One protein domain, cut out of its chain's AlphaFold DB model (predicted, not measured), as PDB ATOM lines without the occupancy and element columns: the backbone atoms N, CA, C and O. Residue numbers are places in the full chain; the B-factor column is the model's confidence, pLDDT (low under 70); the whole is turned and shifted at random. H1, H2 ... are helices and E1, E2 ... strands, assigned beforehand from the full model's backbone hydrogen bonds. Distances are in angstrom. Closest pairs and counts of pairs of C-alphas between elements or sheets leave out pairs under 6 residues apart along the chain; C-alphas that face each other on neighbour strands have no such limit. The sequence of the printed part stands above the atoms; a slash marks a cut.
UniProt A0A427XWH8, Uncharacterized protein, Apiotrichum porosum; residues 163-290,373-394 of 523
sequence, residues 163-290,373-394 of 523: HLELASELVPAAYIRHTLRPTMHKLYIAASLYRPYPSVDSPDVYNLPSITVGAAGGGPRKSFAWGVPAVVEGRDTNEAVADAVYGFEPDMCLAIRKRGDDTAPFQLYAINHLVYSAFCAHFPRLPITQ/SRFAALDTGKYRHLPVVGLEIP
ATOM      1  N   HIS A 163     160.337 154.168  90.569       85.94
ATOM      2  CA  HIS A 163     159.664 153.153  91.373       85.94
ATOM      3  C   HIS A 163     158.148 153.324  91.258       85.94
ATOM      4  O   HIS A 163     157.643 154.449  91.199       85.94
ATOM      5  N   LEU A 164     157.441 152.200  91.205       84.06
ATOM      6  CA  LEU A 164     155.988 152.154  91.206       84.06
ATOM      7  C   LEU A 164     155.533 151.805  92.617       84.06
ATOM      8  O   LEU A 164     156.040 150.862  93.219       84.06
ATOM      9  N   GLU A 165     154.597 152.579  93.148       82.50
ATOM     10  CA  GLU A 165     154.040 152.343  94.475       82.50
ATOM     11  C   GLU A 165     152.922 151.300  94.373       82.50
ATOM     12  O   GLU A 165     151.827 151.590  93.905       82.50
ATOM     13  N   LEU A 166     153.196 150.060  94.766       81.06
ATOM     14  CA  LEU A 166     152.229 148.965  94.773       81.06
ATOM     15  C   LEU A 166     151.896 148.615  96.217       81.06
ATOM     16  O   LEU A 166     152.785 148.242  96.966       81.06
ATOM     17  N   ALA A 167     150.624 148.716  96.613       77.88
ATOM     18  CA  ALA A 167     150.175 148.348  97.963       77.88
ATOM     19  C   ALA A 167     151.006 148.988  99.104       77.88
ATOM     20  O   ALA A 167     151.197 148.382 100.153       77.88
ATOM     21  N   SER A 168     151.455 150.233  98.907       75.44
ATOM     22  CA  SER A 168     152.329 150.996  99.827       75.44
ATOM     23  C   SER A 168     153.804 150.568  99.835       75.44
ATOM     24  O   SER A 168     154.604 151.128 100.579       75.44
ATOM     25  N   GLU A 169     154.195 149.625  98.978       81.00
ATOM     26  CA  GLU A 169     155.585 149.247  98.743       81.00
ATOM     27  C   GLU A 169     156.109 149.886  97.452       81.00
ATOM     28  O   GLU A 169     155.466 149.869  96.401       81.00
ATOM     29  N   LEU A 170     157.320 150.441  97.507       87.44
ATOM     30  CA  LEU A 170     158.003 150.951  96.321       87.44
ATOM     31  C   LEU A 170     158.685 149.795  95.591       87.44
ATOM     32  O   LEU A 170     159.753 149.330  95.986       87.44
ATOM     33  N   VAL A 171     158.088 149.361  94.485       85.50
ATOM     34  CA  VAL A 171     158.605 148.264  93.670       85.50
ATOM     35  C   VAL A 171     159.319 148.830  92.434       85.50
ATOM     36  O   VAL A 171     158.737 149.622  91.683       85.50
ATOM     37  N   PRO A 172     160.581 148.441  92.163       88.94
ATOM     38  CA  PRO A 172     161.285 148.878  90.963       88.94
ATOM     39  C   PRO A 172     160.556 148.454  89.681       88.94
ATOM     40  O   PRO A 172     160.198 147.284  89.512       88.94
ATOM     41  N   ALA A 173     160.421 149.365  88.714       87.75
ATOM     42  CA  ALA A 173     159.783 149.060  87.430       87.75
ATOM     43  C   ALA A 173     160.462 147.894  86.689       87.75
ATOM     44  O   ALA A 173     159.794 147.090  86.045       87.75
ATOM     45  N   ALA A 174     161.786 147.742  86.812       88.88
ATOM     46  CA  ALA A 174     162.521 146.613  86.237       88.88
ATOM     47  C   ALA A 174     162.052 145.251  86.785       88.88
ATOM     48  O   ALA A 174     161.904 144.300  86.015       88.88
ATOM     49  N   TYR A 175     161.768 145.172  88.088       89.56
ATOM     50  CA  TYR A 175     161.225 143.965  88.707       89.56
ATOM     51  C   TYR A 175     159.836 143.653  88.144       89.56
ATOM     52  O   TYR A 175     159.591 142.540  87.685       89.56
ATOM     53  N   ILE A 176     158.964 144.662  88.066       87.50
ATOM     54  CA  ILE A 176     157.614 144.519  87.503       87.50
ATOM     55  C   ILE A 176     157.678 144.062  86.043       87.50
ATOM     56  O   ILE A 176     156.985 143.121  85.674       87.50
ATOM     57  N   ARG A 177     158.556 144.648  85.217       90.69
ATOM     58  CA  ARG A 177     158.759 144.218  83.823       90.69
ATOM     59  C   ARG A 177     159.140 142.743  83.731       90.69
ATOM     60  O   ARG A 177     158.584 142.022  82.905       90.69
ATOM     61  N   HIS A 178     160.074 142.290  84.566       92.44
ATOM     62  CA  HIS A 178     160.505 140.894  84.586       92.44
ATOM     63  C   HIS A 178     159.366 139.953  85.008       92.44
ATOM     64  O   HIS A 178     159.130 138.941  84.350       92.44
ATOM     65  N   THR A 179     158.629 140.319  86.057       92.94
ATOM     66  CA  THR A 179     157.511 139.536  86.599       92.94
ATOM     67  C   THR A 179     156.312 139.493  85.648       92.94
ATOM     68  O   THR A 179     155.683 138.447  85.503       92.94
ATOM     69  N   LEU A 180     156.017 140.594  84.952       91.56
ATOM     70  CA  LEU A 180     154.912 140.675  83.996       91.56
ATOM     71  C   LEU A 180     155.204 139.980  82.675       91.56
ATOM     72  O   LEU A 180     154.279 139.462  82.058       91.56
ATOM     73  N   ARG A 181     156.462 139.947  82.221       92.94
ATOM     74  CA  ARG A 181     156.854 139.385  80.917       92.94
ATOM     75  C   ARG A 181     156.162 138.052  80.556       92.94
ATOM     76  O   ARG A 181     155.630 137.973  79.448       92.94
ATOM     77  N   PRO A 182     156.112 137.020  81.426       92.88
ATOM     78  CA  PRO A 182     155.427 135.763  81.108       92.88
ATOM     79  C   PRO A 182     153.900 135.884  80.988       92.88
ATOM     80  O   PRO A 182     153.289 135.059  80.311       92.88
ATOM     81  N   THR A 183     153.269 136.884  81.604       93.12
ATOM     82  CA  THR A 183     151.807 137.064  81.627       93.12
ATOM     83  C   THR A 183     151.296 138.136  80.666       93.12
ATOM     84  O   THR A 183     150.095 138.176  80.404       93.12
ATOM     85  N   MET A 184     152.168 138.956  80.066       92.69
ATOM     86  CA  MET A 184     151.760 140.074  79.196       92.69
ATOM     87  C   MET A 184     150.854 139.658  78.035       92.69
ATOM     88  O   MET A 184     149.870 140.336  77.743       92.69
ATOM     89  N   HIS A 185     151.132 138.509  77.414       91.25
ATOM     90  CA  HIS A 185     150.298 137.990  76.331       91.25
ATOM     91  C   HIS A 185     148.869 137.679  76.805       91.25
ATOM     92  O   HIS A 185     147.913 137.937  76.077       91.25
ATOM     93  N   LYS A 186     148.708 137.172  78.037       91.06
ATOM     94  CA  LYS A 186     147.392 136.905  78.638       91.06
ATOM     95  C   LYS A 186     146.660 138.205  78.938       91.06
ATOM     96  O   LYS A 186     145.500 138.320  78.567       91.06
ATOM     97  N   LEU A 187     147.359 139.193  79.507       93.44
ATOM     98  CA  LEU A 187     146.822 140.536  79.763       93.44
ATOM     99  C   LEU A 187     146.303 141.195  78.478       93.44
ATOM    100  O   LEU A 187     145.244 141.815  78.481       93.44
ATOM    101  N   TYR A 188     147.013 141.024  77.361       93.69
ATOM    102  CA  TYR A 188     146.563 141.526  76.063       93.69
ATOM    103  C   TYR A 188     145.348 140.789  75.526       93.69
ATOM    104  O   TYR A 188     144.391 141.428  75.093       93.69
ATOM    105  N   ILE A 189     145.375 139.451  75.536       90.38
ATOM    106  CA  ILE A 189     144.247 138.645  75.062       90.38
ATOM    107  C   ILE A 189     143.003 139.007  75.872       90.38
ATOM    108  O   ILE A 189     141.988 139.360  75.277       90.38
ATOM    109  N   ALA A 190     143.119 139.025  77.201       91.19
ATOM    110  CA  ALA A 190     142.079 139.463  78.116       91.19
ATOM    111  C   ALA A 190     141.522 140.829  77.718       91.19
ATOM    112  O   ALA A 190     140.350 140.923  77.367       91.19
ATOM    113  N   ALA A 191     142.364 141.862  77.670       92.12
ATOM    114  CA  ALA A 191     141.953 143.215  77.314       92.12
ATOM    115  C   ALA A 191     141.294 143.310  75.922       92.12
ATOM    116  O   ALA A 191     140.302 144.017  75.755       92.12
ATOM    117  N   SER A 192     141.784 142.559  74.931       90.88
ATOM    118  CA  SER A 192     141.251 142.559  73.559       90.88
ATOM    119  C   SER A 192     139.849 141.954  73.427       90.88
ATOM    120  O   SER A 192     139.136 142.248  72.461       90.88
ATOM    121  N   LEU A 193     139.450 141.109  74.384       89.38
ATOM    122  CA  LEU A 193     138.121 140.510  74.421       89.38
ATOM    123  C   LEU A 193     137.069 141.490  74.959       89.38
ATOM    124  O   LEU A 193     135.890 141.351  74.633       89.38
ATOM    125  N   TYR A 194     137.479 142.502  75.731       89.31
ATOM    126  CA  TYR A 194     136.573 143.544  76.205       89.31
ATOM    127  C   TYR A 194     136.164 144.449  75.043       89.31
ATOM    128  O   TYR A 194     136.985 144.926  74.256       89.31
ATOM    129  N   ARG A 195     134.860 144.709  74.931       88.19
ATOM    130  CA  ARG A 195     134.298 145.570  73.883       88.19
ATOM    131  C   ARG A 195     133.747 146.855  74.487       88.19
ATOM    132  O   ARG A 195     133.064 146.779  75.508       88.19
ATOM    133  N   PRO A 196     133.992 148.024  73.873       87.19
ATOM    134  CA  PRO A 196     133.390 149.258  74.347       87.19
ATOM    135  C   PRO A 196     131.865 149.141  74.237       87.19
ATOM    136  O   PRO A 196     131.351 148.727  73.196       87.19
ATOM    137  N   TYR A 197     131.147 149.500  75.301       81.56
ATOM    138  CA  TYR A 197     129.689 149.411  75.357       81.56
ATOM    139  C   TYR A 197     129.084 150.820  75.488       81.56
ATOM    140  O   TYR A 197     128.763 151.267  76.589       81.56
ATOM    141  N   PRO A 198     128.960 151.570  74.374       71.62
ATOM    142  CA  PRO A 198     128.626 152.994  74.410       71.62
ATOM    143  C   PRO A 198     127.187 153.287  74.855       71.62
ATOM    144  O   PRO A 198     126.891 154.426  75.199       71.62
ATOM    145  N   SER A 199     126.301 152.285  74.829       68.50
ATOM    146  CA  SER A 199     124.877 152.414  75.154       68.50
ATOM    147  C   SER A 199     124.543 152.242  76.638       68.50
ATOM    148  O   SER A 199     123.379 152.375  76.997       68.50
ATOM    149  N   VAL A 200     125.520 151.919  77.495       64.12
ATOM    150  CA  VAL A 200     125.312 151.909  78.951       64.12
ATOM    151  C   VAL A 200     125.564 153.313  79.477       64.12
ATOM    152  O   VAL A 200     126.679 153.837  79.389       64.12
ATOM    153  N   ASP A 201     124.511 153.910  80.026       60.34
ATOM    154  CA  ASP A 201     124.618 155.164  80.755       60.34
ATOM    155  C   ASP A 201     125.524 154.956  81.969       60.34
ATOM    156  O   ASP A 201     125.363 154.011  82.742       60.34
ATOM    157  N   SER A 202     126.524 155.826  82.120       58.69
ATOM    158  CA  SER A 202     127.368 155.792  83.309       58.69
ATOM    159  C   SER A 202     126.497 156.155  84.523       58.69
ATOM    160  O   SER A 202     125.779 157.156  84.471       58.69
ATOM    161  N   PRO A 203     126.543 155.374  85.613       56.62
ATOM    162  CA  PRO A 203     125.676 155.563  86.781       56.62
ATOM    163  C   PRO A 203     125.864 156.928  87.475       56.62
ATOM    164  O   PRO A 203     124.988 157.359  88.219       56.62
ATOM    165  N   ASP A 204     126.941 157.655  87.156       54.09
ATOM    166  CA  ASP A 204     127.231 159.005  87.657       54.09
ATOM    167  C   ASP A 204     126.598 160.147  86.820       54.09
ATOM    168  O   ASP A 204     126.811 161.325  87.116       54.09
ATOM    169  N   VAL A 205     125.823 159.853  85.767       47.16
ATOM    170  CA  VAL A 205     125.329 160.881  84.819       47.16
ATOM    171  C   VAL A 205     124.152 161.704  85.358       47.16
ATOM    172  O   VAL A 205     123.873 162.782  84.837       47.16
ATOM    173  N   TYR A 206     123.491 161.290  86.440       45.78
ATOM    174  CA  TYR A 206     122.268 161.974  86.880       45.78
ATOM    175  C   TYR A 206     122.467 163.301  87.631       45.78
ATOM    176  O   TYR A 206     121.465 163.922  87.962       45.78
ATOM    177  N   ASN A 207     123.698 163.789  87.855       42.88
ATOM    178  CA  ASN A 207     123.922 165.093  88.513       42.88
ATOM    179  C   ASN A 207     125.150 165.892  88.022       42.88
ATOM    180  O   ASN A 207     125.615 166.784  88.731       42.88
ATOM    181  N   LEU A 208     125.687 165.625  86.824       41.06
ATOM    182  CA  LEU A 208     126.789 166.423  86.267       41.06
ATOM    183  C   LEU A 208     126.412 167.018  84.900       41.06
ATOM    184  O   LEU A 208     125.927 166.291  84.031       41.06
ATOM    185  N   PRO A 209     126.601 168.335  84.696       35.16
ATOM    186  CA  PRO A 209     126.185 169.008  83.475       35.16
ATOM    187  C   PRO A 209     126.962 168.477  82.263       35.16
ATOM    188  O   PRO A 209     128.180 168.338  82.305       35.16
ATOM    189  N   SER A 210     126.206 168.186  81.202       36.97
ATOM    190  CA  SER A 210     126.587 168.076  79.785       36.97
ATOM    191  C   SER A 210     128.091 167.993  79.478       36.97
ATOM    192  O   SER A 210     128.812 168.987  79.492       36.97
ATOM    193  N   ILE A 211     128.518 166.797  79.076       42.38
ATOM    194  CA  ILE A 211     129.870 166.441  78.638       42.38
ATOM    195  C   ILE A 211     130.263 167.239  77.383       42.38
ATOM    196  O   ILE A 211     129.927 166.867  76.261       42.38
ATOM    197  N   THR A 212     131.029 168.310  77.558       41.31
ATOM    198  CA  THR A 212     131.876 168.890  76.507       41.31
ATOM    199  C   THR A 212     133.313 168.453  76.759       41.31
ATOM    200  O   THR A 212     133.951 168.934  77.689       41.31
ATOM    201  N   VAL A 213     133.843 167.554  75.925       46.59
ATOM    202  CA  VAL A 213     135.237 167.054  75.987       46.59
ATOM    203  C   VAL A 213     136.234 168.092  75.429       46.59
ATOM    204  O   VAL A 213     137.174 167.754  74.722       46.59
ATOM    205  N   GLY A 214     135.985 169.382  75.676       37.81
ATOM    206  CA  GLY A 214     136.583 170.494  74.925       37.81
ATOM    207  C   GLY A 214     137.388 171.499  75.743       37.81
ATOM    208  O   GLY A 214     137.835 172.493  75.186       37.81
ATOM    209  N   ALA A 215     137.584 171.289  77.043       41.09
ATOM    210  CA  ALA A 215     138.441 172.158  77.838       41.09
ATOM    211  C   ALA A 215     139.418 171.305  78.638       41.09
ATOM    212  O   ALA A 215     139.001 170.408  79.372       41.09
ATOM    213  N   ALA A 216     140.709 171.625  78.537       44.25
ATOM    214  CA  ALA A 216     141.814 171.067  79.319       44.25
ATOM    215  C   ALA A 216     141.704 171.348  80.844       44.25
ATOM    216  O   ALA A 216     142.709 171.452  81.537       44.25
ATOM    217  N   GLY A 217     140.481 171.485  81.373       41.03
ATOM    218  CA  GLY A 217     140.175 171.879  82.744       41.03
ATOM    219  C   GLY A 217     138.795 171.475  83.296       41.03
ATOM    220  O   GLY A 217     138.442 171.965  84.361       41.03
ATOM    221  N   GLY A 218     137.998 170.591  82.671       33.31
ATOM    222  CA  GLY A 218     136.797 170.033  83.335       33.31
ATOM    223  C   GLY A 218     135.863 169.241  82.411       33.31
ATOM    224  O   GLY A 218     135.664 169.627  81.270       33.31
ATOM    225  N   GLY A 219     135.235 168.127  82.792       45.00
ATOM    226  CA  GLY A 219     135.358 167.255  83.958       45.00
ATOM    227  C   GLY A 219     134.992 165.826  83.504       45.00
ATOM    228  O   GLY A 219     134.144 165.657  82.625       45.00
ATOM    229  N   PRO A 220     135.675 164.791  84.007       50.19
ATOM    230  CA  PRO A 220     135.782 163.508  83.321       50.19
ATOM    231  C   PRO A 220     134.503 162.672  83.434       50.19
ATOM    232  O   PRO A 220     133.944 162.514  84.520       50.19
ATOM    233  N   ARG A 221     134.122 161.992  82.340       54.81
ATOM    234  CA  ARG A 221     133.542 160.652  82.498       54.81
ATOM    235  C   ARG A 221     134.575 159.848  83.280       54.81
ATOM    236  O   ARG A 221     135.615 159.497  82.732       54.81
ATOM    237  N   LYS A 222     134.320 159.628  84.570       75.00
ATOM    238  CA  LYS A 222     135.279 158.961  85.459       75.00
ATOM    239  C   LYS A 222     135.547 157.532  85.010       75.00
ATOM    240  O   LYS A 222     136.635 157.031  85.248       75.00
ATOM    241  N   SER A 223     134.580 156.913  84.335       85.56
ATOM    242  CA  SER A 223     134.703 155.584  83.757       85.56
ATOM    243  C   SER A 223     133.962 155.438  82.429       85.56
ATOM    244  O   SER A 223     133.069 156.216  82.085       85.56
ATOM    245  N   PHE A 224     134.339 154.406  81.682       87.75
ATOM    246  CA  PHE A 224     133.679 153.956  80.463       87.75
ATOM    247  C   PHE A 224     133.241 152.501  80.639       87.75
ATOM    248  O   PHE A 224     133.980 151.712  81.224       87.75
ATOM    249  N   ALA A 225     132.048 152.149  80.160       89.38
ATOM    250  CA  ALA A 225     131.530 150.789  80.267       89.38
ATOM    251  C   ALA A 225     132.134 149.883  79.185       89.38
ATOM    252  O   ALA A 225     132.077 150.184  77.988       89.38
ATOM    253  N   TRP A 226     132.681 148.753  79.612       90.19
ATOM    254  CA  TRP A 226     133.231 147.713  78.751       90.19
ATOM    255  C   TRP A 226     132.478 146.410  78.979       90.19
ATOM    256  O   TRP A 226     132.338 145.961  80.111       90.19
ATOM    257  N   GLY A 227     131.970 145.798  77.913       85.25
ATOM    258  CA  GLY A 227     131.268 144.521  77.999       85.25
ATOM    259  C   GLY A 227     132.223 143.383  78.355       85.25
ATOM    260  O   GLY A 227     133.299 143.278  77.760       85.25
ATOM    261  N   VAL A 228     131.813 142.535  79.303       81.00
ATOM    262  CA  VAL A 228     132.583 141.361  79.736       81.00
ATOM    263  C   VAL A 228     132.435 140.246  78.687       81.00
ATOM    264  O   VAL A 228     131.306 139.965  78.268       81.00
ATOM    265  N   PRO A 229     133.525 139.578  78.258       69.94
ATOM    266  CA  PRO A 229     133.500 138.618  77.145       69.94
ATOM    267  C   PRO A 229     132.448 137.507  77.271       69.94
ATOM    268  O   PRO A 229     131.812 137.144  76.282       69.94
ATOM    269  N   ALA A 230     132.216 137.007  78.490       64.25
ATOM    270  CA  ALA A 230     131.235 135.958  78.773       64.25
ATOM    271  C   ALA A 230     129.790 136.364  78.429       64.25
ATOM    272  O   ALA A 230     128.973 135.522  78.068       64.25
ATOM    273  N   VAL A 231     129.471 137.659  78.514       57.47
ATOM    274  CA  VAL A 231     128.091 138.155  78.426       57.47
ATOM    275  C   VAL A 231     127.756 138.739  77.058       57.47
ATOM    276  O   VAL A 231     126.615 138.633  76.608       57.47
ATOM    277  N   VAL A 232     128.727 139.342  76.368       57.66
ATOM    278  CA  VAL A 232     128.470 140.062  75.106       57.66
ATOM    279  C   VAL A 232     128.033 139.122  73.972       57.66
ATOM    280  O   VAL A 232     127.286 139.545  73.091       57.66
ATOM    281  N   GLU A 233     128.430 137.847  73.995       59.62
ATOM    282  CA  GLU A 233     128.130 136.904  72.905       59.62
ATOM    283  C   GLU A 233     126.873 136.045  73.117       59.62
ATOM    284  O   GLU A 233     126.475 135.329  72.196       59.62
ATOM    285  N   GLY A 234     126.222 136.112  74.288       54.91
ATOM    286  CA  GLY A 234     124.972 135.382  74.558       54.91
ATOM    287  C   GLY A 234     125.058 133.864  74.332       54.91
ATOM    288  O   GLY A 234     124.048 133.237  74.016       54.91
ATOM    289  N   ARG A 235     126.261 133.282  74.428       54.75
ATOM    290  CA  ARG A 235     126.513 131.846  74.277       54.75
ATOM    291  C   ARG A 235     127.027 131.276  75.589       54.75
ATOM    292  O   ARG A 235     128.101 131.662  76.041       54.75
ATOM    293  N   ASP A 236     126.328 130.267  76.096       55.19
ATOM    294  CA  ASP A 236     126.666 129.483  77.296       55.19
ATOM    295  C   ASP A 236     127.999 128.697  77.191       55.19
ATOM    296  O   ASP A 236     128.304 127.864  78.032       55.19
ATOM    297  N   THR A 237     128.815 128.914  76.152       53.81
ATOM    298  CA  THR A 237     130.049 128.149  75.886       53.81
ATOM    299  C   THR A 237     131.343 128.876  76.255       53.81
ATOM    300  O   THR A 237     132.416 128.326  76.024       53.81
ATOM    301  N   ASN A 238     131.280 130.099  76.790       64.00
ATOM    302  CA  ASN A 238     132.479 130.907  77.053       64.00
ATOM    303  C   ASN A 238     132.914 130.959  78.526       64.00
ATOM    304  O   ASN A 238     133.792 131.759  78.841       64.00
ATOM    305  N   GLU A 239     132.402 130.091  79.408       73.81
ATOM    306  CA  GLU A 239     132.963 129.933  80.768       73.81
ATOM    307  C   GLU A 239     134.472 129.663  80.709       73.81
ATOM    308  O   GLU A 239     135.241 130.361  81.351       73.81
ATOM    309  N   ALA A 240     134.925 128.795  79.800       78.62
ATOM    310  CA  ALA A 240     136.351 128.529  79.607       78.62
ATOM    311  C   ALA A 240     137.170 129.773  79.200       78.62
ATOM    312  O   ALA A 240     138.348 129.877  79.536       78.62
ATOM    313  N   VAL A 241     136.570 130.714  78.462       77.25
ATOM    314  CA  VAL A 241     137.229 131.978  78.085       77.25
ATOM    315  C   VAL A 241     137.229 132.944  79.265       77.25
ATOM    316  O   VAL A 241     138.233 133.611  79.492       77.25
ATOM    317  N   ALA A 242     136.135 133.004  80.026       76.56
ATOM    318  CA  ALA A 242     136.052 133.794  81.248       76.56
ATOM    319  C   ALA A 242     137.083 133.320  82.283       76.56
ATOM    320  O   ALA A 242     137.864 134.133  82.769       76.56
ATOM    321  N   ASP A 243     137.173 132.010  82.512       80.31
ATOM    322  CA  ASP A 243     138.140 131.378  83.411       80.31
ATOM    323  C   ASP A 243     139.585 131.615  82.954       80.31
ATOM    324  O   ASP A 243     140.472 131.859  83.769       80.31
ATOM    325  N   ALA A 244     139.841 131.595  81.640       81.19
ATOM    326  CA  ALA A 244     141.168 131.878  81.090       81.19
ATOM    327  C   ALA A 244     141.591 133.352  81.241       81.19
ATOM    328  O   ALA A 244     142.787 133.653  81.216       81.19
ATOM    329  N   VAL A 245     140.620 134.262  81.353       82.38
ATOM    330  CA  VAL A 245     140.816 135.712  81.483       82.38
ATOM    331  C   VAL A 245     140.782 136.166  82.945       82.38
ATOM    332  O   VAL A 245     141.264 137.259  83.245       82.38
ATOM    333  N   TYR A 246     140.269 135.330  83.848       85.19
ATOM    334  CA  TYR A 246     140.157 135.637  85.267       85.19
ATOM    335  C   TYR A 246     141.520 136.001  85.876       85.19
ATOM    336  O   TYR A 246     142.506 135.277  85.715       85.19
ATOM    337  N   GLY A 247     141.584 137.149  86.553       88.00
ATOM    338  CA  GLY A 247     142.812 137.719  87.119       88.00
ATOM    339  C   GLY A 247     143.709 138.467  86.122       88.00
ATOM    340  O   GLY A 247     144.765 138.968  86.507       88.00
ATOM    341  N   PHE A 248     143.317 138.551  84.847       91.00
ATOM    342  CA  PHE A 248     143.998 139.323  83.800       91.00
ATOM    343  C   PHE A 248     143.113 140.444  83.238       91.00
ATOM    344  O   PHE A 248     143.374 140.962  82.148       91.00
ATOM    345  N   GLU A 249     142.039 140.795  83.943       91.19
ATOM    346  CA  GLU A 249     141.073 141.780  83.487       91.19
ATOM    347  C   GLU A 249     141.705 143.172  83.376       91.19
ATOM    348  O   GLU A 249     142.479 143.568  84.246       91.19
ATOM    349  N   PRO A 250     141.341 143.954  82.346       94.19
ATOM    350  CA  PRO A 250     141.777 145.334  82.252       94.19
ATOM    351  C   PRO A 250     141.253 146.137  83.448       94.19
ATOM    352  O   PRO A 250     140.102 145.999  83.873       94.19
ATOM    353  N   ASP A 251     142.099 147.017  83.963       93.19
ATOM    354  CA  ASP A 251     141.811 147.904  85.090       93.19
ATOM    355  C   ASP A 251     141.589 149.357  84.644       93.19
ATOM    356  O   ASP A 251     141.226 150.202  85.459       93.19
ATOM    357  N   MET A 252     141.771 149.655  83.352       93.38
ATOM    358  CA  MET A 252     141.749 151.017  82.831       93.38
ATOM    359  C   MET A 252     141.330 151.083  81.357       93.38
ATOM    360  O   MET A 252     141.537 150.164  80.565       93.38
ATOM    361  N   CYS A 253     140.744 152.217  80.977       93.94
ATOM    362  CA  CYS A 253     140.395 152.586  79.614       93.94
ATOM    363  C   CYS A 253     141.301 153.729  79.145       93.94
ATOM    364  O   CYS A 253     141.260 154.828  79.695       93.94
ATOM    365  N   LEU A 254     142.097 153.498  78.109       94.06
ATOM    366  CA  LEU A 254     142.899 154.533  77.470       94.06
ATOM    367  C   LEU A 254     142.097 155.184  76.344       94.06
ATOM    368  O   LEU A 254     141.702 154.513  75.391       94.06
ATOM    369  N   ALA A 255     141.879 156.492  76.446       93.81
ATOM    370  CA  ALA A 255     141.232 157.306  75.429       93.81
ATOM    371  C   ALA A 255     142.284 158.119  74.673       93.81
ATOM    372  O   ALA A 255     142.805 159.116  75.167       93.81
ATOM    373  N   ILE A 256     142.595 157.684  73.459       93.69
ATOM    374  CA  ILE A 256     143.691 158.225  72.661       93.69
ATOM    375  C   ILE A 256     143.161 159.200  71.631       93.69
ATOM    376  O   ILE A 256     142.258 158.864  70.867       93.69
ATOM    377  N   ARG A 257     143.775 160.378  71.556       94.25
ATOM    378  CA  ARG A 257     143.501 161.361  70.505       94.25
ATOM    379  C   ARG A 257     144.782 161.903  69.892       94.25
ATOM    380  O   ARG A 257     145.872 161.768  70.453       94.25
ATOM    381  N   LYS A 258     144.636 162.522  68.723       94.81
ATOM    382  CA  LYS A 258     145.741 163.200  68.051       94.81
ATOM    383  C   LYS A 258     146.071 164.480  68.819       94.81
ATOM    384  O   LYS A 258     145.183 165.281  69.094       94.81
ATOM    385  N   ARG A 259     147.344 164.664  69.171       93.00
ATOM    386  CA  ARG A 259     147.817 165.876  69.855       93.00
ATOM    387  C   ARG A 259     147.491 167.115  69.014       93.00
ATOM    388  O   ARG A 259     147.814 167.151  67.827       93.00
ATOM    389  N   GLY A 260     146.885 168.119  69.646       92.94
ATOM    390  CA  GLY A 260     146.499 169.379  69.001       92.94
ATOM    391  C   GLY A 260     145.257 169.307  68.107       92.94
ATOM    392  O   GLY A 260     144.936 170.296  67.456       92.94
ATOM    393  N   ASP A 261     144.560 168.168  68.061       90.88
ATOM    394  CA  ASP A 261     143.292 168.023  67.347       90.88
ATOM    395  C   ASP A 261     142.182 167.639  68.333       90.88
ATOM    396  O   ASP A 261     141.884 166.464  68.558       90.88
ATOM    397  N   ASP A 262     141.567 168.658  68.938       86.38
ATOM    398  CA  ASP A 262     140.462 168.489  69.889       86.38
ATOM    399  C   ASP A 262     139.175 167.966  69.234       86.38
ATOM    400  O   ASP A 262     138.263 167.524  69.932       86.38
ATOM    401  N   THR A 263     139.093 168.006  67.901       88.19
ATOM    402  CA  THR A 263     137.915 167.551  67.149       88.19
ATOM    403  C   THR A 263     137.988 166.078  66.763       88.19
ATOM    404  O   THR A 263     136.957 165.471  66.458       88.19
ATOM    405  N   ALA A 264     139.185 165.487  66.789       84.75
ATOM    406  CA  ALA A 264     139.378 164.090  66.447       84.75
ATOM    407  C   ALA A 264     138.655 163.164  67.446       84.75
ATOM    408  O   ALA A 264     138.736 163.366  68.662       84.75
ATOM    409  N   PRO A 265     137.980 162.105  66.964       87.75
ATOM    410  CA  PRO A 265     137.355 161.132  67.845       87.75
ATOM    411  C   PRO A 265     138.410 160.364  68.648       87.75
ATOM    412  O   PRO A 265     139.482 160.024  68.138       87.75
ATOM    413  N   PHE A 266     138.075 160.032  69.896       89.56
ATOM    414  CA  PHE A 266     138.921 159.187  70.732       89.56
ATOM    415  C   PHE A 266     138.925 157.740  70.236       89.56
ATOM    416  O   PHE A 266     137.878 157.153  69.963       89.56
ATOM    417  N   GLN A 267     140.111 157.143  70.202       93.19
ATOM    418  CA  GLN A 267     140.291 155.702  70.079       93.19
ATOM    419  C   GLN A 267     140.367 155.108  71.486       93.19
ATOM    420  O   GLN A 267     141.201 155.525  72.289       93.19
ATOM    421  N   LEU A 268     139.477 154.166  71.798       93.50
ATOM    422  CA  LEU A 268     139.366 153.578  73.132       93.50
ATOM    423  C   LEU A 268     140.042 152.208  73.182       93.50
ATOM    424  O   LEU A 268     139.765 151.351  72.342       93.50
ATOM    425  N   TYR A 269     140.872 151.991  74.200       95.00
ATOM    426  CA  TYR A 269     141.549 150.721  74.459       95.00
ATOM    427  C   TYR A 269     141.346 150.311  75.914       95.00
ATOM    428  O   TYR A 269     141.656 151.080  76.819       95.00
ATOM    429  N   ALA A 270     140.863 149.095  76.151       95.06
ATOM    430  CA  ALA A 270     140.964 148.483  77.467       95.06
ATOM    431  C   ALA A 270     142.422 148.069  77.667       95.06
ATOM    432  O   ALA A 270     143.013 147.463  76.772       95.06
ATOM    433  N   ILE A 271     143.019 148.440  78.794       95.56
ATOM    434  CA  ILE A 271     144.425 148.170  79.082       95.56
ATOM    435  C   ILE A 271     144.627 147.817  80.554       95.56
ATOM    436  O   ILE A 271     143.747 148.032  81.384       95.56
ATOM    437  N   ASN A 272     145.811 147.287  80.847       94.38
ATOM    438  CA  ASN A 272     146.311 147.094  82.199       94.38
ATOM    439  C   ASN A 272     147.286 148.226  82.535       94.38
ATOM    440  O   ASN A 272     148.348 148.327  81.915       94.38
ATOM    441  N   HIS A 273     146.942 149.074  83.502       92.88
ATOM    442  CA  HIS A 273     147.728 150.230  83.929       92.88
ATOM    443  C   HIS A 273     149.164 149.843  84.255       92.88
ATOM    444  O   HIS A 273     150.095 150.503  83.797       92.88
ATOM    445  N   LEU A 274     149.341 148.723  84.958       91.75
ATOM    446  CA  LEU A 274     150.652 148.247  85.389       91.75
ATOM    447  C   LEU A 274     151.624 148.002  84.222       91.75
ATOM    448  O   LEU A 274     152.820 148.265  84.345       91.75
ATOM    449  N   VAL A 275     151.117 147.533  83.075       93.62
ATOM    450  CA  VAL A 275     151.934 147.339  81.867       93.62
ATOM    451  C   VAL A 275     152.441 148.683  81.358       93.62
ATOM    452  O   VAL A 275     153.614 148.834  81.051       93.62
ATOM    453  N   TYR A 276     151.586 149.696  81.300       94.81
ATOM    454  CA  TYR A 276     151.988 151.000  80.788       94.81
ATOM    455  C   TYR A 276     152.908 151.735  81.755       94.81
ATOM    456  O   TYR A 276     153.948 152.240  81.343       94.81
ATOM    457  N   SER A 277     152.595 151.724  83.049       92.38
ATOM    458  CA  SER A 277     153.420 152.379  84.062       92.38
ATOM    459  C   SER A 277     154.824 151.774  84.171       92.38
ATOM    460  O   SER A 277     155.761 152.474  84.538       92.38
ATOM    461  N   ALA A 278     154.990 150.481  83.859       92.38
ATOM    462  CA  ALA A 278     156.283 149.798  83.924       92.38
ATOM    463  C   ALA A 278     157.142 149.951  82.657       92.38
ATOM    464  O   ALA A 278     158.343 149.683  82.714       92.38
ATOM    465  N   PHE A 279     156.555 150.349  81.523       93.69
ATOM    466  CA  PHE A 279     157.248 150.431  80.229       93.69
ATOM    467  C   PHE A 279     157.274 151.839  79.612       93.69
ATOM    468  O   PHE A 279     158.063 152.073  78.695       93.69
ATOM    469  N   CYS A 280     156.448 152.770  80.095       95.25
ATOM    470  CA  CYS A 280     156.299 154.120  79.554       95.25
ATOM    471  C   CYS A 280     156.568 155.181  80.636       95.25
ATOM    472  O   CYS A 280     155.774 155.359  81.559       95.25
ATOM    473  N   ALA A 281     157.668 155.925  80.502       92.31
ATOM    474  CA  ALA A 281     158.106 156.923  81.481       92.31
ATOM    475  C   ALA A 281     157.188 158.152  81.575       92.31
ATOM    476  O   ALA A 281     157.076 158.762  82.637       92.31
ATOM    477  N   HIS A 282     156.518 158.510  80.478       90.94
ATOM    478  CA  HIS A 282     155.598 159.651  80.423       90.94
ATOM    479  C   HIS A 282     154.136 159.244  80.619       90.94
ATOM    480  O   HIS A 282     153.229 160.033  80.354       90.94
ATOM    481  N   PHE A 283     153.887 158.009  81.061       90.75
ATOM    482  CA  PHE A 283     152.528 157.568  81.316       90.75
ATOM    483  C   PHE A 283     151.946 158.298  82.538       90.75
ATOM    484  O   PHE A 283     152.632 158.390  83.562       90.75
ATOM    485  N   PRO A 284     150.707 158.826  82.465       84.81
ATOM    486  CA  PRO A 284     150.085 159.503  83.594       84.81
ATOM    487  C   PRO A 284     150.063 158.590  84.819       84.81
ATOM    488  O   PRO A 284     149.489 157.502  84.776       84.81
ATOM    489  N   ARG A 285     150.687 159.031  85.916       78.06
ATOM    490  CA  ARG A 285     150.588 158.325  87.194       78.06
ATOM    491  C   ARG A 285     149.163 158.482  87.686       78.06
ATOM    492  O   ARG A 285     148.764 159.574  88.090       78.06
ATOM    493  N   LEU A 286     148.392 157.405  87.630       69.56
ATOM    494  CA  LEU A 286     147.146 157.388  88.367       69.56
ATOM    495  C   LEU A 286     147.481 157.392  89.859       69.56
ATOM    496  O   LEU A 286     148.388 156.659  90.262       69.56
ATOM    497  N   PRO A 287     146.782 158.190  90.685       58.72
ATOM    498  CA  PRO A 287     146.795 157.955  92.115       58.72
ATOM    499  C   PRO A 287     146.243 156.545  92.290       58.72
ATOM    500  O   PRO A 287     145.050 156.307  92.089       58.72
ATOM    501  N   ILE A 288     147.137 155.591  92.550       56.44
ATOM    502  CA  ILE A 288     146.760 154.228  92.883       56.44
ATOM    503  C   ILE A 288     145.918 154.404  94.130       56.44
ATOM    504  O   ILE A 288     146.418 154.844  95.161       56.44
ATOM    505  N   THR A 289     144.610 154.211  93.992       50.06
ATOM    506  CA  THR A 289     143.678 154.329  95.102       50.06
ATOM    507  C   THR A 289     144.020 153.208  96.061       50.06
ATOM    508  O   THR A 289     143.501 152.100  95.947       50.06
ATOM    509  N   GLN A 290     144.948 153.491  96.965       44.12
ATOM    510  CA  GLN A 290     145.137 152.756  98.189       44.12
ATOM    511  C   GLN A 290     143.776 152.779  98.881       44.12
ATOM    512  O   GLN A 290     143.329 153.805  99.392       44.12
ATOM    513  N   SER A 373     136.985 151.048  94.650       45.72
ATOM    514  CA  SER A 373     135.902 150.301  95.312       45.72
ATOM    515  C   SER A 373     134.522 150.675  94.752       45.72
ATOM    516  O   SER A 373     133.676 149.810  94.525       45.72
ATOM    517  N   ARG A 374     134.312 151.951  94.394       50.19
ATOM    518  CA  ARG A 374     133.065 152.396  93.746       50.19
ATOM    519  C   ARG A 374     132.855 151.786  92.361       50.19
ATOM    520  O   ARG A 374     131.715 151.530  91.996       50.19
ATOM    521  N   PHE A 375     133.920 151.535  91.596       51.69
ATOM    522  CA  PHE A 375     133.789 150.869  90.296       51.69
ATOM    523  C   PHE A 375     133.566 149.361  90.418       51.69
ATOM    524  O   PHE A 375     132.834 148.812  89.598       51.69
ATOM    525  N   ALA A 376     134.106 148.712  91.455       55.91
ATOM    526  CA  ALA A 376     133.806 147.309  91.745       55.91
ATOM    527  C   ALA A 376     132.314 147.095  92.070       55.91
ATOM    528  O   ALA A 376     131.721 146.113  91.633       55.91
ATOM    529  N   ALA A 377     131.674 148.053  92.750       50.97
ATOM    530  CA  ALA A 377     130.239 148.007  93.056       50.97
ATOM    531  C   ALA A 377     129.318 148.167  91.826       50.97
ATOM    532  O   ALA A 377     128.125 147.884  91.910       50.97
ATOM    533  N   LEU A 378     129.852 148.629  90.689       58.03
ATOM    534  CA  LEU A 378     129.106 148.818  89.438       58.03
ATOM    535  C   LEU A 378     129.248 147.641  88.472       58.03
ATOM    536  O   LEU A 378     128.730 147.703  87.352       58.03
ATOM    537  N   ASP A 379     129.951 146.586  88.880       63.25
ATOM    538  CA  ASP A 379     130.067 145.379  88.082       63.25
ATOM    539  C   ASP A 379     128.740 144.614  88.134       63.25
ATOM    540  O   ASP A 379     128.425 143.876  89.065       63.25
ATOM    541  N   THR A 380     127.907 144.836  87.121       64.75
ATOM    542  CA  THR A 380     126.623 144.134  86.978       64.75
ATOM    543  C   THR A 380     126.798 142.705  86.455       64.75
ATOM    544  O   THR A 380     125.819 142.062  86.067       64.75
ATOM    545  N   GLY A 381     128.045 142.227  86.341       71.06
ATOM    546  CA  GLY A 381     128.432 140.978  85.688       71.06
ATOM    547  C   GLY A 381     128.356 141.042  84.159       71.06
ATOM    548  O   GLY A 381     128.955 140.216  83.478       71.06
ATOM    549  N   LYS A 382     127.642 142.026  83.590       78.38
ATOM    550  CA  LYS A 382     127.490 142.216  82.137       78.38
ATOM    551  C   LYS A 382     128.501 143.189  81.549       78.38
ATOM    552  O   LYS A 382     128.945 143.026  80.411       78.38
ATOM    553  N   TYR A 383     128.826 144.224  82.309       84.12
ATOM    554  CA  TYR A 383     129.747 145.275  81.918       84.12
ATOM    555  C   TYR A 383     130.563 145.722  83.122       84.12
ATOM    556  O   TYR A 383     130.059 145.787  84.241       84.12
ATOM    557  N   ARG A 384     131.810 146.092  82.845       86.50
ATOM    558  CA  ARG A 384     132.772 146.621  83.799       86.50
ATOM    559  C   ARG A 384     133.042 148.084  83.480       86.50
ATOM    560  O   ARG A 384     133.358 148.437  82.343       86.50
ATOM    561  N   HIS A 385     132.911 148.946  84.481       88.25
ATOM    562  CA  HIS A 385     133.261 150.356  84.354       88.25
ATOM    563  C   HIS A 385     134.763 150.533  84.578       88.25
ATOM    564  O   HIS A 385     135.247 150.362  85.692       88.25
ATOM    565  N   LEU A 386     135.498 150.891  83.525       90.19
ATOM    566  CA  LEU A 386     136.940 151.124  83.597       90.19
ATOM    567  C   LEU A 386     137.242 152.622  83.691       90.19
ATOM    568  O   LEU A 386     136.685 153.377  82.885       90.19
ATOM    569  N   PRO A 387     138.115 153.069  84.612       90.06
ATOM    570  CA  PRO A 387     138.531 154.462  84.695       90.06
ATOM    571  C   PRO A 387     139.159 154.933  83.382       90.06
ATOM    572  O   PRO A 387     139.942 154.204  82.775       90.06
ATOM    573  N   VAL A 388     138.797 156.134  82.921       90.06
ATOM    574  CA  VAL A 388     139.269 156.662  81.630       90.06
ATOM    575  C   VAL A 388     140.475 157.569  81.819       90.06
ATOM    576  O   VAL A 388     140.400 158.560  82.541       90.06
ATOM    577  N   VAL A 389     141.557 157.276  81.099       90.38
ATOM    578  CA  VAL A 389     142.743 158.131  80.995       90.38
ATOM    579  C   VAL A 389     142.852 158.665  79.577       90.38
ATOM    580  O   VAL A 389     142.970 157.902  78.621       90.38
ATOM    581  N   GLY A 390     142.798 159.988  79.442       90.88
ATOM    582  CA  GLY A 390     143.044 160.669  78.175       90.88
ATOM    583  C   GLY A 390     144.537 160.711  77.865       90.88
ATOM    584  O   GLY A 390     145.331 161.105  78.716       90.88
ATOM    585  N   LEU A 391     144.916 160.331  76.646       92.75
ATOM    586  CA  LEU A 391     146.290 160.409  76.173       92.75
ATOM    587  C   LEU A 391     146.349 161.061  74.791       92.75
ATOM    588  O   LEU A 391     145.718 160.612  73.833       92.75
ATOM    589  N   GLU A 392     147.154 162.110  74.681       93.88
ATOM    590  CA  GLU A 392     147.412 162.791  73.419       93.88
ATOM    591  C   GLU A 392     148.726 162.334  72.814       93.88
ATOM    592  O   GLU A 392     149.796 162.558  73.390       93.88
ATOM    593  N   ILE A 393     148.653 161.754  71.620       95.75
ATOM    594  CA  ILE A 393     149.836 161.296  70.893       95.75
ATOM    595  C   ILE A 393     149.900 161.895  69.485       95.75
ATOM    596  O   ILE A 393     148.860 162.212  68.902       95.75
ATOM    597  N   PRO A 394     151.105 162.062  68.916       96.50
ATOM    598  CA  PRO A 394     151.286 162.645  67.586       96.50
ATOM    599  C   PRO A 394     150.496 161.940  66.474       96.50
ATOM    600  O   PRO A 394     149.883 162.599  65.632       96.50
TER     601      PRO A 394
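What this domain is: This is residues 163 to 290 and 373 to 394 of the 523 residues of an uncharacterized protein of Apiotrichum porosum (UniProt A0A427XWH8). A strongly twisted sheet of four strands, curled like part of a barrel, has H2 running across over its edge strand E5, with H4 packed on H2. At one corner H5 leads from the sheet to H1 and the small hairpin E1 and E2, while residues 194 to 222, a long stretch with no named element, come before E3; in it residues 195 to 196 make a short antiparallel pairing with residues 226 to 227 of E3. The printed part has 150 residues with six named helices and six named strands, in the order E1 E2 H1 H2 E3 H3 H4 E4 E5 H5 H6 E6. The class is mixed, helices and strands; the larger sheet is mixed, ordered E3, E6, E4, E5. The whole is compact, with a radius of gyration of the C-alphas of 16.4 A and spans of 42 by 42 by 30 A.

Where its parts are: Find C-alpha 163 at (159.664, 153.153, 91.373), where E1 begins; it covers residues 163 to 166, and E2 covers 169 to 172. H1 is residues 173 to 180. H2, residues 184 to 193, starts at C-alpha 184 at (151.760, 140.074, 79.196) and is 14.5 A long. Further on come E3, residues 223 to 227, H3, 229 to 232, and H4, 239 to 245. E4, residues 252 to 258, is 19.6 A long; E5 is 267 to 271, H5 273 to 279 and H6 373 to 376. E6, residues 383 to 393, runs 28.0 A to C-alpha 393 at (149.836, 161.296, 70.893) and bends by 55 degrees at residue 387.

How they stand to each other: Look first at E6, whose pairing is staggered: residues 383 to 387 pair with E3, antiparallel, with N 224 and O 386 2.8 A apart, and residues 388 to 393 pair with E4, parallel, with N 389 and O 253 2.8 A apart. E4 and E5 form an antiparallel hairpin, with N 254 and O 269 2.8 A apart. H2 is on this sheet at a height of 9.7 A, over E5 and across the strands at 74 degrees on the local plane. H2 touches H4, closest at the C-alphas of Ala 190 and Val 245, 5.2 A. H3 touches H4, with the C-alphas of Ala 230 and Ala 242 closest at 5.8 A. H1 touches H5 at a steep tilt of 61 degrees, opposite ways, with the C-alphas of Ala 173 and Ala 278 closest at 5.0 A. In the hairpin E1 and E2, antiparallel, N 166 and O 169 are 2.8 A apart. H6 only grazes the larger sheet, with residues 374 to 376. In H1, H2, H4 and H5 every O i to N i+4 pair is within hydrogen-bond range; H3 and H6 are too short for one.

The domain as a whole: The C-alphas of Gly 217 and Thr 237, 45.4 A apart, are the two farthest apart. Residues 291 to 372 are not printed, and C-alphas 290 and 373 are 10.0 A apart across the cut. The link from H2 to E3 is long, 29 residues. Mean pLDDT of the printed part is 77.4; it is under 70 at residues 199 to 221, 229 to 238, 286 to 290 and 373 to 380.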